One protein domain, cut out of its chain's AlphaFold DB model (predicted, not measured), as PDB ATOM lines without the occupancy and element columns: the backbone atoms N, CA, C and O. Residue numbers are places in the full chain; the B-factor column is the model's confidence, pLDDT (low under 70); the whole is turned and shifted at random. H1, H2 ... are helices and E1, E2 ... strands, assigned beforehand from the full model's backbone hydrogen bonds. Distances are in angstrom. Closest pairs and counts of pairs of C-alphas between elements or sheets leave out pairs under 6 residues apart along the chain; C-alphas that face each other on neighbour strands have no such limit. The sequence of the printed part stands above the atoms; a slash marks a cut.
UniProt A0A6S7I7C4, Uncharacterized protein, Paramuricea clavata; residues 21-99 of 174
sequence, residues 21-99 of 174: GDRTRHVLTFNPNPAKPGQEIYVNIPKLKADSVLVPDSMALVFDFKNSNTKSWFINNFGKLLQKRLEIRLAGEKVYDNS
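AT A GLANCE: This is residues 21 to 99 of the 174 residues of an uncharacterized protein of Paramuricea clavata (UniProt A0A6S7I7C4). The model has little regular structure: a long, winding stretch with no named element, residues 21 to 77, leads to one short helix, H1, and a small two-stranded hairpin, E1 and E2. Residues 66 to 78 stick out from the body. The printed part has 79 residues, of which 14 are in named elements, in the order H1, E1, E2, and the class is mixed. It is loose, with a radius of gyration of the C-alphas of 15.6 A, and elongated, spanning 50 by 29 by 24 A.

HOW THE PARTS SIT: E1, residues 87 to 90, and E2, residues 93 to 97, form an antiparallel hairpin at 150 degrees. N 90 and O 93, 2.9 A apart, are within hydrogen-bond range. H1, residues 78 to 82, is apart from E2, and its O i to N i+4 pair is within hydrogen-bond range.

IN THESE COORDINATES: E1 is 10.1 A long, E2 11.4 A and H1 6.7 A. C-alpha 78 is at (133.808, 208.344, 240.769) and C-alpha 97 at (137.498, 216.488, 224.509).

THE WHOLE: The printed part has no cut, and both links are tight. Confidence is under 70 at residues 32, 56 to 57, 65 and 67 to 77.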
ATOM      1  N   GLY A  21     128.305 190.478 213.566       71.00
ATOM      2  CA  GLY A  21     129.563 190.127 212.919       71.00
ATOM      3  C   GLY A  21     130.576 189.653 213.951       71.00
ATOM      4  O   GLY A  21     130.368 189.839 215.155       71.00
ATOM      5  N   ASP A  22     131.662 189.047 213.478       76.38
ATOM      6  CA  ASP A  22     132.741 188.588 214.348       76.38
ATOM      7  C   ASP A  22     133.384 189.772 215.073       76.38
ATOM      8  O   ASP A  22     133.712 190.806 214.487       76.38
ATOM      9  N   ARG A  23     133.553 189.625 216.389       75.69
ATOM     10  CA  ARG A  23     134.067 190.675 217.270       75.69
ATOM     11  C   ARG A  23     135.340 190.206 217.945       75.69
ATOM     12  O   ARG A  23     135.382 189.127 218.524       75.69
ATOM     13  N   THR A  24     136.358 191.060 217.928       78.88
ATOM     14  CA  THR A  24     137.608 190.830 218.657       78.88
ATOM     15  C   THR A  24     137.765 191.890 219.739       78.88
ATOM     16  O   THR A  24     137.641 193.083 219.467       78.88
ATOM     17  N   ARG A  25     138.036 191.463 220.978       79.69
ATOM     18  CA  ARG A  25     138.348 192.366 222.093       79.69
ATOM     19  C   ARG A  25     139.855 192.588 222.158       79.69
ATOM     20  O   ARG A  25     140.614 191.632 222.279       79.69
ATOM     21  N   HIS A  26     140.270 193.849 222.158       80.00
ATOM     22  CA  HIS A  26     141.655 194.233 222.411       80.00
ATOM     23  C   HIS A  26     141.761 194.881 223.790       80.00
ATOM     24  O   HIS A  26     141.097 195.878 224.062       80.00
ATOM     25  N   VAL A  27     142.592 194.307 224.660       81.62
ATOM     26  CA  VAL A  27     142.936 194.898 225.957       81.62
ATOM     27  C   VAL A  27     144.318 195.516 225.821       81.62
ATOM     28  O   VAL A  27     145.291 194.821 225.539       81.62
ATOM     29  N   LEU A  28     144.390 196.832 225.988       79.19
ATOM     30  CA  LEU A  28     145.632 197.582 225.868       79.19
ATOM     31  C   LEU A  28     146.160 197.885 227.266       79.19
ATOM     32  O   LEU A  28     145.443 198.430 228.102       79.19
ATOM     33  N   THR A  29     147.420 197.537 227.511       73.31
ATOM     34  CA  THR A  29     148.118 197.956 228.729       73.31
ATOM     35  C   THR A  29     148.822 199.275 228.444       73.31
ATOM     36  O   THR A  29     149.547 199.391 227.457       73.31
ATOM     37  N   PHE A  30     148.592 200.276 229.287       75.75
ATOM     38  CA  PHE A  30     149.250 201.572 229.165       75.75
ATOM     39  C   PHE A  30     150.693 201.522 229.687       75.75
ATOM     40  O   PHE A  30     151.031 200.708 230.546       75.75
ATOM     41  N   ASN A  31     151.550 202.404 229.172       74.88
ATOM     42  CA  ASN A  31     152.936 202.548 229.610       74.88
ATOM     43  C   ASN A  31     153.166 203.995 230.079       74.88
ATOM     44  O   ASN A  31     152.940 204.907 229.279       74.88
ATOM     45  N   PRO A  32     153.607 204.238 231.329       68.56
ATOM     46  CA  PRO A  32     153.977 203.274 232.372       68.56
ATOM     47  C   PRO A  32     152.788 202.708 233.159       68.56
ATOM     48  O   PRO A  32     151.814 203.401 233.434       68.56
ATOM     49  N   ASN A  33     152.923 201.446 233.571       73.50
ATOM     50  CA  ASN A  33     152.013 200.751 234.479       73.50
ATOM     51  C   ASN A  33     152.770 200.404 235.779       73.50
ATOM     52  O   ASN A  33     153.794 199.721 235.692       73.50
ATOM     53  N   PRO A  34     152.327 200.849 236.974       74.31
ATOM     54  CA  PRO A  34     151.094 201.587 237.263       74.31
ATOM     55  C   PRO A  34     151.167 203.074 236.901       74.31
ATOM     56  O   PRO A  34     152.218 203.709 237.011       74.31
ATOM     57  N   ALA A  35     150.019 203.633 236.521       79.38
ATOM     58  CA  ALA A  35     149.875 205.061 236.284       79.38
ATOM     59  C   ALA A  35     149.896 205.822 237.612       79.38
ATOM     60  O   ALA A  35     149.259 205.415 238.589       79.38
ATOM     61  N   LYS A  36     150.620 206.941 237.649       83.56
ATOM     62  CA  LYS A  36     150.660 207.819 238.822       83.56
ATOM     63  C   LYS A  36     149.551 208.878 238.751       83.56
ATOM     64  O   LYS A  36     149.178 209.295 237.654       83.56
ATOM     65  N   PRO A  37     149.037 209.364 239.895       83.69
ATOM     66  CA  PRO A  37     148.099 210.483 239.908       83.69
ATOM     67  C   PRO A  37     148.663 211.706 239.172       83.69
ATOM     68  O   PRO A  37     149.827 212.058 239.349       83.69
ATOM     69  N   GLY A  38     147.832 212.349 238.348       84.75
ATOM     70  CA  GLY A  38     148.217 213.525 237.556       84.75
ATOM     71  C   GLY A  38     149.027 213.223 236.293       84.75
ATOM     72  O   GLY A  38     149.351 214.147 235.554       84.75
ATOM     73  N   GLN A  39     149.340 211.954 236.026       86.06
ATOM     74  CA  GLN A  39     150.061 211.557 234.827       86.06
ATOM     75  C   GLN A  39     149.145 211.518 233.597       86.06
ATOM     76  O   GLN A  39     148.023 211.016 233.656       86.06
ATOM     77  N   GLU A  40     149.655 211.997 232.463       86.62
ATOM     78  CA  GLU A  40     149.016 211.809 231.162       86.62
ATOM     79  C   GLU A  40     149.368 210.439 230.580       86.62
ATOM     80  O   GLU A  40     150.529 210.020 230.584       86.62
ATOM     81  N   ILE A  41     148.352 209.742 230.073       86.69
ATOM     82  CA  ILE A  41     148.485 208.409 229.490       86.69
ATOM     83  C   ILE A  41     148.089 208.484 228.020       86.69
ATOM     84  O   ILE A  41     146.982 208.905 227.689       86.69
ATOM     85  N   TYR A  42     148.981 208.017 227.150       86.25
ATOM     86  CA  TYR A  42     148.741 207.918 225.715       86.25
ATOM     87  C   TYR A  42     148.457 206.461 225.349       86.25
ATOM     88  O   TYR A  42     149.269 205.574 225.622       86.25
ATOM     89  N   VAL A  43     147.299 206.213 224.738       84.62
ATOM     90  CA  VAL A  43     146.885 204.879 224.286       84.62
ATOM     91  C   VAL A  43     146.671 204.920 222.782       84.62
ATOM     92  O   VAL A  43     145.791 205.621 222.287       84.62
ATOM     93  N   ASN A  44     147.473 204.147 222.053       85.50
ATOM     94  CA  ASN A  44     147.314 204.000 220.614       85.50
ATOM     95  C   ASN A  44     146.274 202.919 220.328       85.50
ATOM     96  O   ASN A  44     146.442 201.768 220.735       85.50
ATOM     97  N   ILE A  45     145.220 203.282 219.599       82.06
ATOM     98  CA  ILE A  45     144.244 202.312 219.101       82.06
ATOM     99  C   ILE A  45     144.964 201.412 218.083       82.06
ATOM    100  O   ILE A  45     145.616 201.932 217.171       82.06
ATOM    101  N   PRO A  46     144.900 200.075 218.229       81.25
ATOM    102  CA  PRO A  46     145.564 199.164 217.312       81.25
ATOM    103  C   PRO A  46     145.022 199.351 215.897       81.25
ATOM    104  O   PRO A  46     143.839 199.625 215.691       81.25
ATOM    105  N   LYS A  47     145.905 199.180 214.911       83.44
ATOM    106  CA  LYS A  47     145.520 199.265 213.506       83.44
ATOM    107  C   LYS A  47     144.479 198.186 213.204       83.44
ATOM    108  O   LYS A  47     144.758 196.995 213.325       83.44
ATOM    109  N   LEU A  48     143.295 198.631 212.809       82.44
ATOM    110  CA  LEU A  48     142.206 197.772 212.369       82.44
ATOM    111  C   LEU A  48     142.542 197.145 211.005       82.44
ATOM    112  O   LEU A  48     143.245 197.747 210.185       82.44
ATOM    113  N   LYS A  49     142.053 195.924 210.765       84.69
ATOM    114  CA  LYS A  49     142.061 195.309 209.428       84.69
ATOM    115  C   LYS A  49     141.138 196.099 208.495       84.69
ATOM    116  O   LYS A  49     140.221 196.770 208.963       84.69
ATOM    117  N   ALA A  50     141.375 196.003 207.186       82.94
ATOM    118  CA  ALA A  50     140.666 196.790 206.172       82.94
ATOM    119  C   ALA A  50     139.136 196.590 206.173       82.94
ATOM    120  O   ALA A  50     138.399 197.488 205.783       82.94
ATOM    121  N   ASP A  51     138.669 195.434 206.631       84.62
ATOM    122  CA  ASP A  51     137.273 195.003 206.726       84.62
ATOM    123  C   ASP A  51     136.694 195.114 208.148       84.62
ATOM    124  O   ASP A  51     135.573 194.677 208.405       84.62
ATOM    125  N   SER A  52     137.445 195.699 209.083       80.44
ATOM    126  CA  SER A  52     137.035 195.819 210.481       80.44
ATOM    127  C   SER A  52     136.748 197.266 210.870       80.44
ATOM    128  O   SER A  52     137.429 198.198 210.446       80.44
ATOM    129  N   VAL A  53     135.734 197.442 211.715       80.81
ATOM    130  CA  VAL A  53     135.292 198.744 212.215       80.81
ATOM    131  C   VAL A  53     135.312 198.754 213.737       80.81
ATOM    132  O   VAL A  53     135.036 197.740 214.383       80.81
ATOM    133  N   LEU A  54     135.628 199.911 214.318       78.75
ATOM    134  CA  LEU A  54     135.445 200.122 215.745       78.75
ATOM    135  C   LEU A  54     133.951 200.286 216.010       78.75
ATOM    136  O   LEU A  54     133.310 201.195 215.481       78.75
ATOM    137  N   VAL A  55     133.391 199.373 216.795       75.94
ATOM    138  CA  VAL A  55     131.975 199.429 217.141       75.94
ATOM    139  C   VAL A  55     131.765 200.658 218.028       75.94
ATOM    140  O   VAL A  55     132.493 200.826 219.007       75.94
ATOM    141  N   PRO A  56     130.798 201.536 217.707       69.12
ATOM    142  CA  PRO A  56     130.407 202.603 218.615       69.12
ATOM    143  C   PRO A  56     130.182 202.029 220.002       69.12
ATOM    144  O   PRO A  56     129.664 200.915 220.117       69.12
ATOM    145  N   ASP A  57     130.491 202.789 221.051       67.75
ATOM    146  CA  ASP A  57     130.049 202.368 222.377       67.75
ATOM    147  C   ASP A  57     130.739 201.027 222.798       67.75
ATOM    148  O   ASP A  57     130.189 200.201 223.515       67.75
ATOM    149  N   SER A  58     131.967 200.761 222.316       73.06
ATOM    150  CA  SER A  58     132.734 199.541 222.643       73.06
ATOM    151  C   SER A  58     134.094 199.798 223.297       73.06
ATOM    152  O   SER A  58     134.888 198.869 223.458       73.06
ATOM    153  N   MET A  59     134.404 201.053 223.624       77.94
ATOM    154  CA  MET A  59     135.645 201.445 224.289       77.94
ATOM    155  C   MET A  59     135.371 201.755 225.755       77.94
ATOM    156  O   MET A  59     134.496 202.559 226.064       77.94
ATOM    157  N   ALA A  60     136.161 201.153 226.641       76.62
ATOM    158  CA  ALA A  60     136.081 201.383 228.075       76.62
ATOM    159  C   ALA A  60     137.482 201.561 228.661       76.62
ATOM    160  O   ALA A  60     138.418 200.843 228.294       76.62
ATOM    161  N   LEU A  61     137.608 202.507 229.591       76.75
ATOM    162  CA  LEU A  61     138.786 202.659 230.436       76.75
ATOM    163  C   LEU A  61     138.479 202.054 231.807       76.75
ATOM    164  O   LEU A  61     137.497 202.429 232.445       76.75
ATOM    165  N   VAL A  62     139.315 201.109 232.236       76.44
ATOM    166  CA  VAL A  62     139.132 200.360 233.485       76.44
ATOM    167  C   VAL A  62     140.220 200.766 234.471       76.44
ATOM    168  O   VAL A  62     141.400 200.801 234.118       76.44
ATOM    169  N   PHE A  63     139.818 201.070 235.704       73.25
ATOM    170  CA  PHE A  63     140.715 201.473 236.781       73.25
ATOM    171  C   PHE A  63     140.646 200.472 237.930       73.25
ATOM    172  O   PHE A  63     139.580 200.254 238.500       73.25
ATOM    173  N   ASP A  64     141.802 199.946 238.329       76.00
ATOM    174  CA  ASP A  64     141.927 199.168 239.557       76.00
ATOM    175  C   ASP A  64     142.290 200.101 240.717       76.00
ATOM    176  O   ASP A  64     143.397 200.644 240.778       76.00
ATOM    177  N   PHE A  65     141.366 200.288 241.663       69.94
ATOM    178  CA  PHE A  65     141.592 201.101 242.859       69.94
ATOM    179  C   PHE A  65     141.588 200.239 244.125       69.94
ATOM    180  O   PHE A  65     140.712 199.399 244.323       69.94
ATOM    181  N   LYS A  66     142.553 200.475 245.020       71.19
ATOM    182  CA  LYS A  66     142.592 199.849 246.347       71.19
ATOM    183  C   LYS A  66     142.103 200.844 247.389       71.19
ATOM    184  O   LYS A  66     142.790 201.817 247.682       71.19
ATOM    185  N   ASN A  67     140.940 200.576 247.970       66.81
ATOM    186  CA  ASN A  67     140.439 201.334 249.110       66.81
ATOM    187  C   ASN A  67     141.014 200.751 250.410       66.81
ATOM    188  O   ASN A  67     140.884 199.554 250.661       66.81
ATOM    189  N   SER A  68     141.660 201.581 251.228       67.12
ATOM    190  CA  SER A  68     142.190 201.177 252.538       67.12
ATOM    191  C   SER A  68     141.165 201.310 253.668       67.12
ATOM    192  O   SER A  68     141.434 200.847 254.776       67.12
ATOM    193  N   ASN A  69     140.005 201.928 253.413       63.12
ATOM    194  CA  ASN A  69     139.014 202.238 254.436       63.12
ATOM    195  C   ASN A  69     137.694 201.500 254.179       63.12
ATOM    196  O   ASN A  69     137.053 201.666 253.145       63.12
ATOM    197  N   THR A  70     137.265 200.694 255.147       57.06
ATOM    198  CA  THR A  70     136.070 199.842 255.057       57.06
ATOM    199  C   THR A  70     134.749 200.603 255.192       57.06
ATOM    200  O   THR A  70     133.691 200.005 255.020       57.06
ATOM    201  N   LYS A  71     134.783 201.912 255.488       57.34
ATOM    202  CA  LYS A  71     133.585 202.744 255.721       57.34
ATOM    203  C   LYS A  71     133.346 203.848 254.683       57.34
ATOM    204  O   LYS A  71     132.469 204.682 254.894       57.34
ATOM    205  N   SER A  72     134.105 203.899 253.591       63.41
ATOM    206  CA  SER A  72     133.868 204.878 252.522       63.41
ATOM    207  C   SER A  72     132.970 204.305 251.426       63.41
ATOM    208  O   SER A  72     133.173 203.189 250.955       63.41
ATOM    209  N   TRP A  73     131.975 205.093 251.017       64.19
ATOM    210  CA  TRP A  73     131.152 204.843 249.837       64.19
ATOM    211  C   TRP A  73     131.681 205.686 248.670       64.19
ATOM    212  O   TRP A  73     132.130 206.817 248.863       64.19
ATOM    213  N   PHE A  74     131.666 205.122 247.464       65.44
ATOM    214  CA  PHE A  74     132.007 205.857 246.248       65.44
ATOM    215  C   PHE A  74     130.768 206.560 245.700       65.44
ATOM    216  O   PHE A  74     129.659 206.037 245.781       65.44
ATOM    217  N   ILE A  75     130.969 207.734 245.108       65.69
ATOM    218  CA  ILE A  75     129.948 208.387 244.285       65.69
ATOM    219  C   ILE A  75     129.776 207.613 242.963       65.69
ATOM    220  O   ILE A  75     130.730 206.999 242.476       65.69
ATOM    221  N   ASN A  76     128.595 207.660 242.345       64.69
ATOM    222  CA  ASN A  76     128.291 206.936 241.099       64.69
ATOM    223  C   ASN A  76     129.168 207.393 239.920       64.69
ATOM    224  O   ASN A  76     129.467 206.610 239.024       64.69
ATOM    225  N   ASN A  77     129.637 208.643 239.935       65.88
ATOM    226  CA  ASN A  77     130.533 209.187 238.908       65.88
ATOM    227  C   ASN A  77     132.014 209.209 239.325       65.88
ATOM    228  O   ASN A  77     132.803 209.986 238.783       65.88
ATOM    229  N   PHE A  78     132.430 208.352 240.264       72.62
ATOM    230  CA  PHE A  78     133.808 208.344 240.769       72.62
ATOM    231  C   PHE A  78     134.842 208.083 239.662       72.62
ATOM    232  O   PHE A  78     135.893 208.716 239.638       72.62
ATOM    233  N   GLY A  79     134.521 207.243 238.674       71.00
ATOM    234  CA  GLY A  79     135.396 207.024 237.515       71.00
ATOM    235  C   GLY A  79     135.689 208.304 236.717       71.00
ATOM    236  O   GLY A  79     136.810 208.501 236.251       71.00
ATOM    237  N   LYS A  80     134.725 209.232 236.629       72.69
ATOM    238  CA  LYS A  80     134.924 210.539 235.980       72.69
ATOM    239  C   LYS A  80     135.817 211.468 236.810       72.69
ATOM    240  O   LYS A  80     136.460 212.334 236.230       72.69
ATOM    241  N   LEU A  81     135.916 211.276 238.131       75.00
ATOM    242  CA  LEU A  81     136.875 212.005 238.976       75.00
ATOM    243  C   LEU A  81     138.316 211.559 238.765       75.00
ATOM    244  O   LEU A  81     139.230 212.373 238.882       75.00
ATOM    245  N   LEU A  82     138.529 210.280 238.455       77.44
ATOM    246  CA  LEU A  82     139.867 209.759 238.173       77.44
ATOM    247  C   LEU A  82     140.436 210.341 236.876       77.44
ATOM    248  O   LEU A  82     141.650 210.461 236.717       77.44
ATOM    249  N   GLN A  83     139.554 210.743 235.963       78.50
ATOM    250  CA  GLN A  83     139.914 211.309 234.681       78.50
ATOM    251  C   GLN A  83     139.712 212.827 234.650       78.50
ATOM    252  O   GLN A  83     138.604 213.329 234.466       78.50
ATOM    253  N   LYS A  84     140.820 213.571 234.720       81.25
ATOM    254  CA  LYS A  84     140.800 215.032 234.549       81.25
ATOM    255  C   LYS A  84     140.410 215.453 233.125       81.25
ATOM    256  O   LYS A  84     139.730 216.461 232.955       81.25
ATOM    257  N   ARG A  85     140.883 214.713 232.115       85.25
ATOM    258  CA  ARG A  85     140.651 214.981 230.690       85.25
ATOM    259  C   ARG A  85     140.738 213.686 229.877       85.25
ATOM    260  O   ARG A  85     141.597 212.844 230.136       85.25
ATOM    261  N   LEU A  86     139.855 213.541 228.901       84.38
ATOM    262  CA  LEU A  86     139.895 212.572 227.817       84.38
ATOM    263  C   LEU A  86     140.023 213.343 226.519       84.38
ATOM    264  O   LEU A  86     139.199 214.209 226.251       84.38
ATOM    265  N   GLU A  87     141.001 212.984 225.702       86.50
ATOM    266  CA  GLU A  87     141.129 213.514 224.354       86.50
ATOM    267  C   GLU A  87     141.233 212.358 223.365       86.50
ATOM    268  O   GLU A  87     142.049 211.455 223.553       86.50
ATOM    269  N   ILE A  88     140.411 212.387 222.316       85.56
ATOM    270  CA  ILE A  88     140.494 211.422 221.216       85.56
ATOM    271  C   ILE A  88     141.006 212.160 219.989       85.56
ATOM    272  O   ILE A  88     140.424 213.163 219.565       85.56
ATOM    273  N   ARG A  89     142.096 211.639 219.417       86.44
ATOM    274  CA  ARG A  89     142.687 212.152 218.183       86.44
ATOM    275  C   ARG A  89     142.549 211.148 217.051       86.44
ATOM    276  O   ARG A  89     142.923 209.989 217.216       86.44
ATOM    277  N   LEU A  90     142.078 211.607 215.895       84.19
ATOM    278  CA  LEU A  90     142.087 210.850 214.644       84.19
ATOM    279  C   LEU A  90     143.032 211.552 213.671       84.19
ATOM    280  O   LEU A  90     142.924 212.753 213.467       84.19
ATOM    281  N   ALA A  91     143.999 210.818 213.114       85.94
ATOM    282  CA  ALA A  91     145.024 211.369 212.217       85.94
ATOM    283  C   ALA A  91     145.770 212.609 212.776       85.94
ATOM    284  O   ALA A  91     146.223 213.465 212.024       85.94
ATOM    285  N   GLY A  92     145.911 212.700 214.105       85.06
ATOM    286  CA  GLY A  92     146.547 213.832 214.790       85.06
ATOM    287  C   GLY A  92     145.607 214.999 215.106       85.06
ATOM    288  O   GLY A  92     145.965 215.848 215.921       85.06
ATOM    289  N   GLU A  93     144.396 215.008 214.552       88.88
ATOM    290  CA  GLU A  93     143.382 216.023 214.813       88.88
ATOM    291  C   GLU A  93     142.500 215.634 216.000       88.88
ATOM    292  O   GLU A  93     142.133 214.473 216.183       88.88
ATOM    293  N   LYS A  94     142.163 216.619 216.829       87.88
ATOM    294  CA  LYS A  94     141.343 216.451 218.025       87.88
ATOM    295  C   LYS A  94     139.864 216.365 217.645       87.88
ATOM    296  O   LYS A  94     139.277 217.355 217.229       87.88
ATOM    297  N   VAL A  95     139.263 215.196 217.849       86.44
ATOM    298  CA  VAL A  95     137.855 214.922 217.506       86.44
ATOM    299  C   VAL A  95     136.949 214.982 218.735       86.44
ATOM    300  O   VAL A  95     135.764 215.280 218.620       86.44
ATOM    301  N   TYR A  96     137.501 214.733 219.925       82.31
ATOM    302  CA  TYR A  96     136.746 214.774 221.174       82.31
ATOM    303  C   TYR A  96     137.596 215.280 222.337       82.31
ATOM    304  O   TYR A  96     138.788 214.976 222.424       82.31
ATOM    305  N   ASP A  97     136.954 216.029 223.234       83.88
ATOM    306  CA  ASP A  97     137.498 216.488 224.509       83.88
ATOM    307  C   ASP A  97     136.385 216.667 225.525       83.88
ATOM    308  O   ASP A  97     135.393 217.336 225.243       83.88
ATOM    309  N   ASN A  98     136.567 216.085 226.703       78.62
ATOM    310  CA  ASN A  98     135.597 216.156 227.792       78.62
ATOM    311  C   ASN A  98     136.010 217.123 228.912       78.62
ATOM    312  O   ASN A  98     135.493 217.026 230.029       78.62
ATOM    313  N   SER A  99     136.974 218.012 228.659       77.06
ATOM    314  CA  SER A  99     137.425 218.982 229.655       77.06
ATOM    315  C   SER A  99     136.235 219.747 230.263       77.06
ATOM    316  O   SER A  99     135.460 220.401 229.576       77.06
TER     317      SER A  99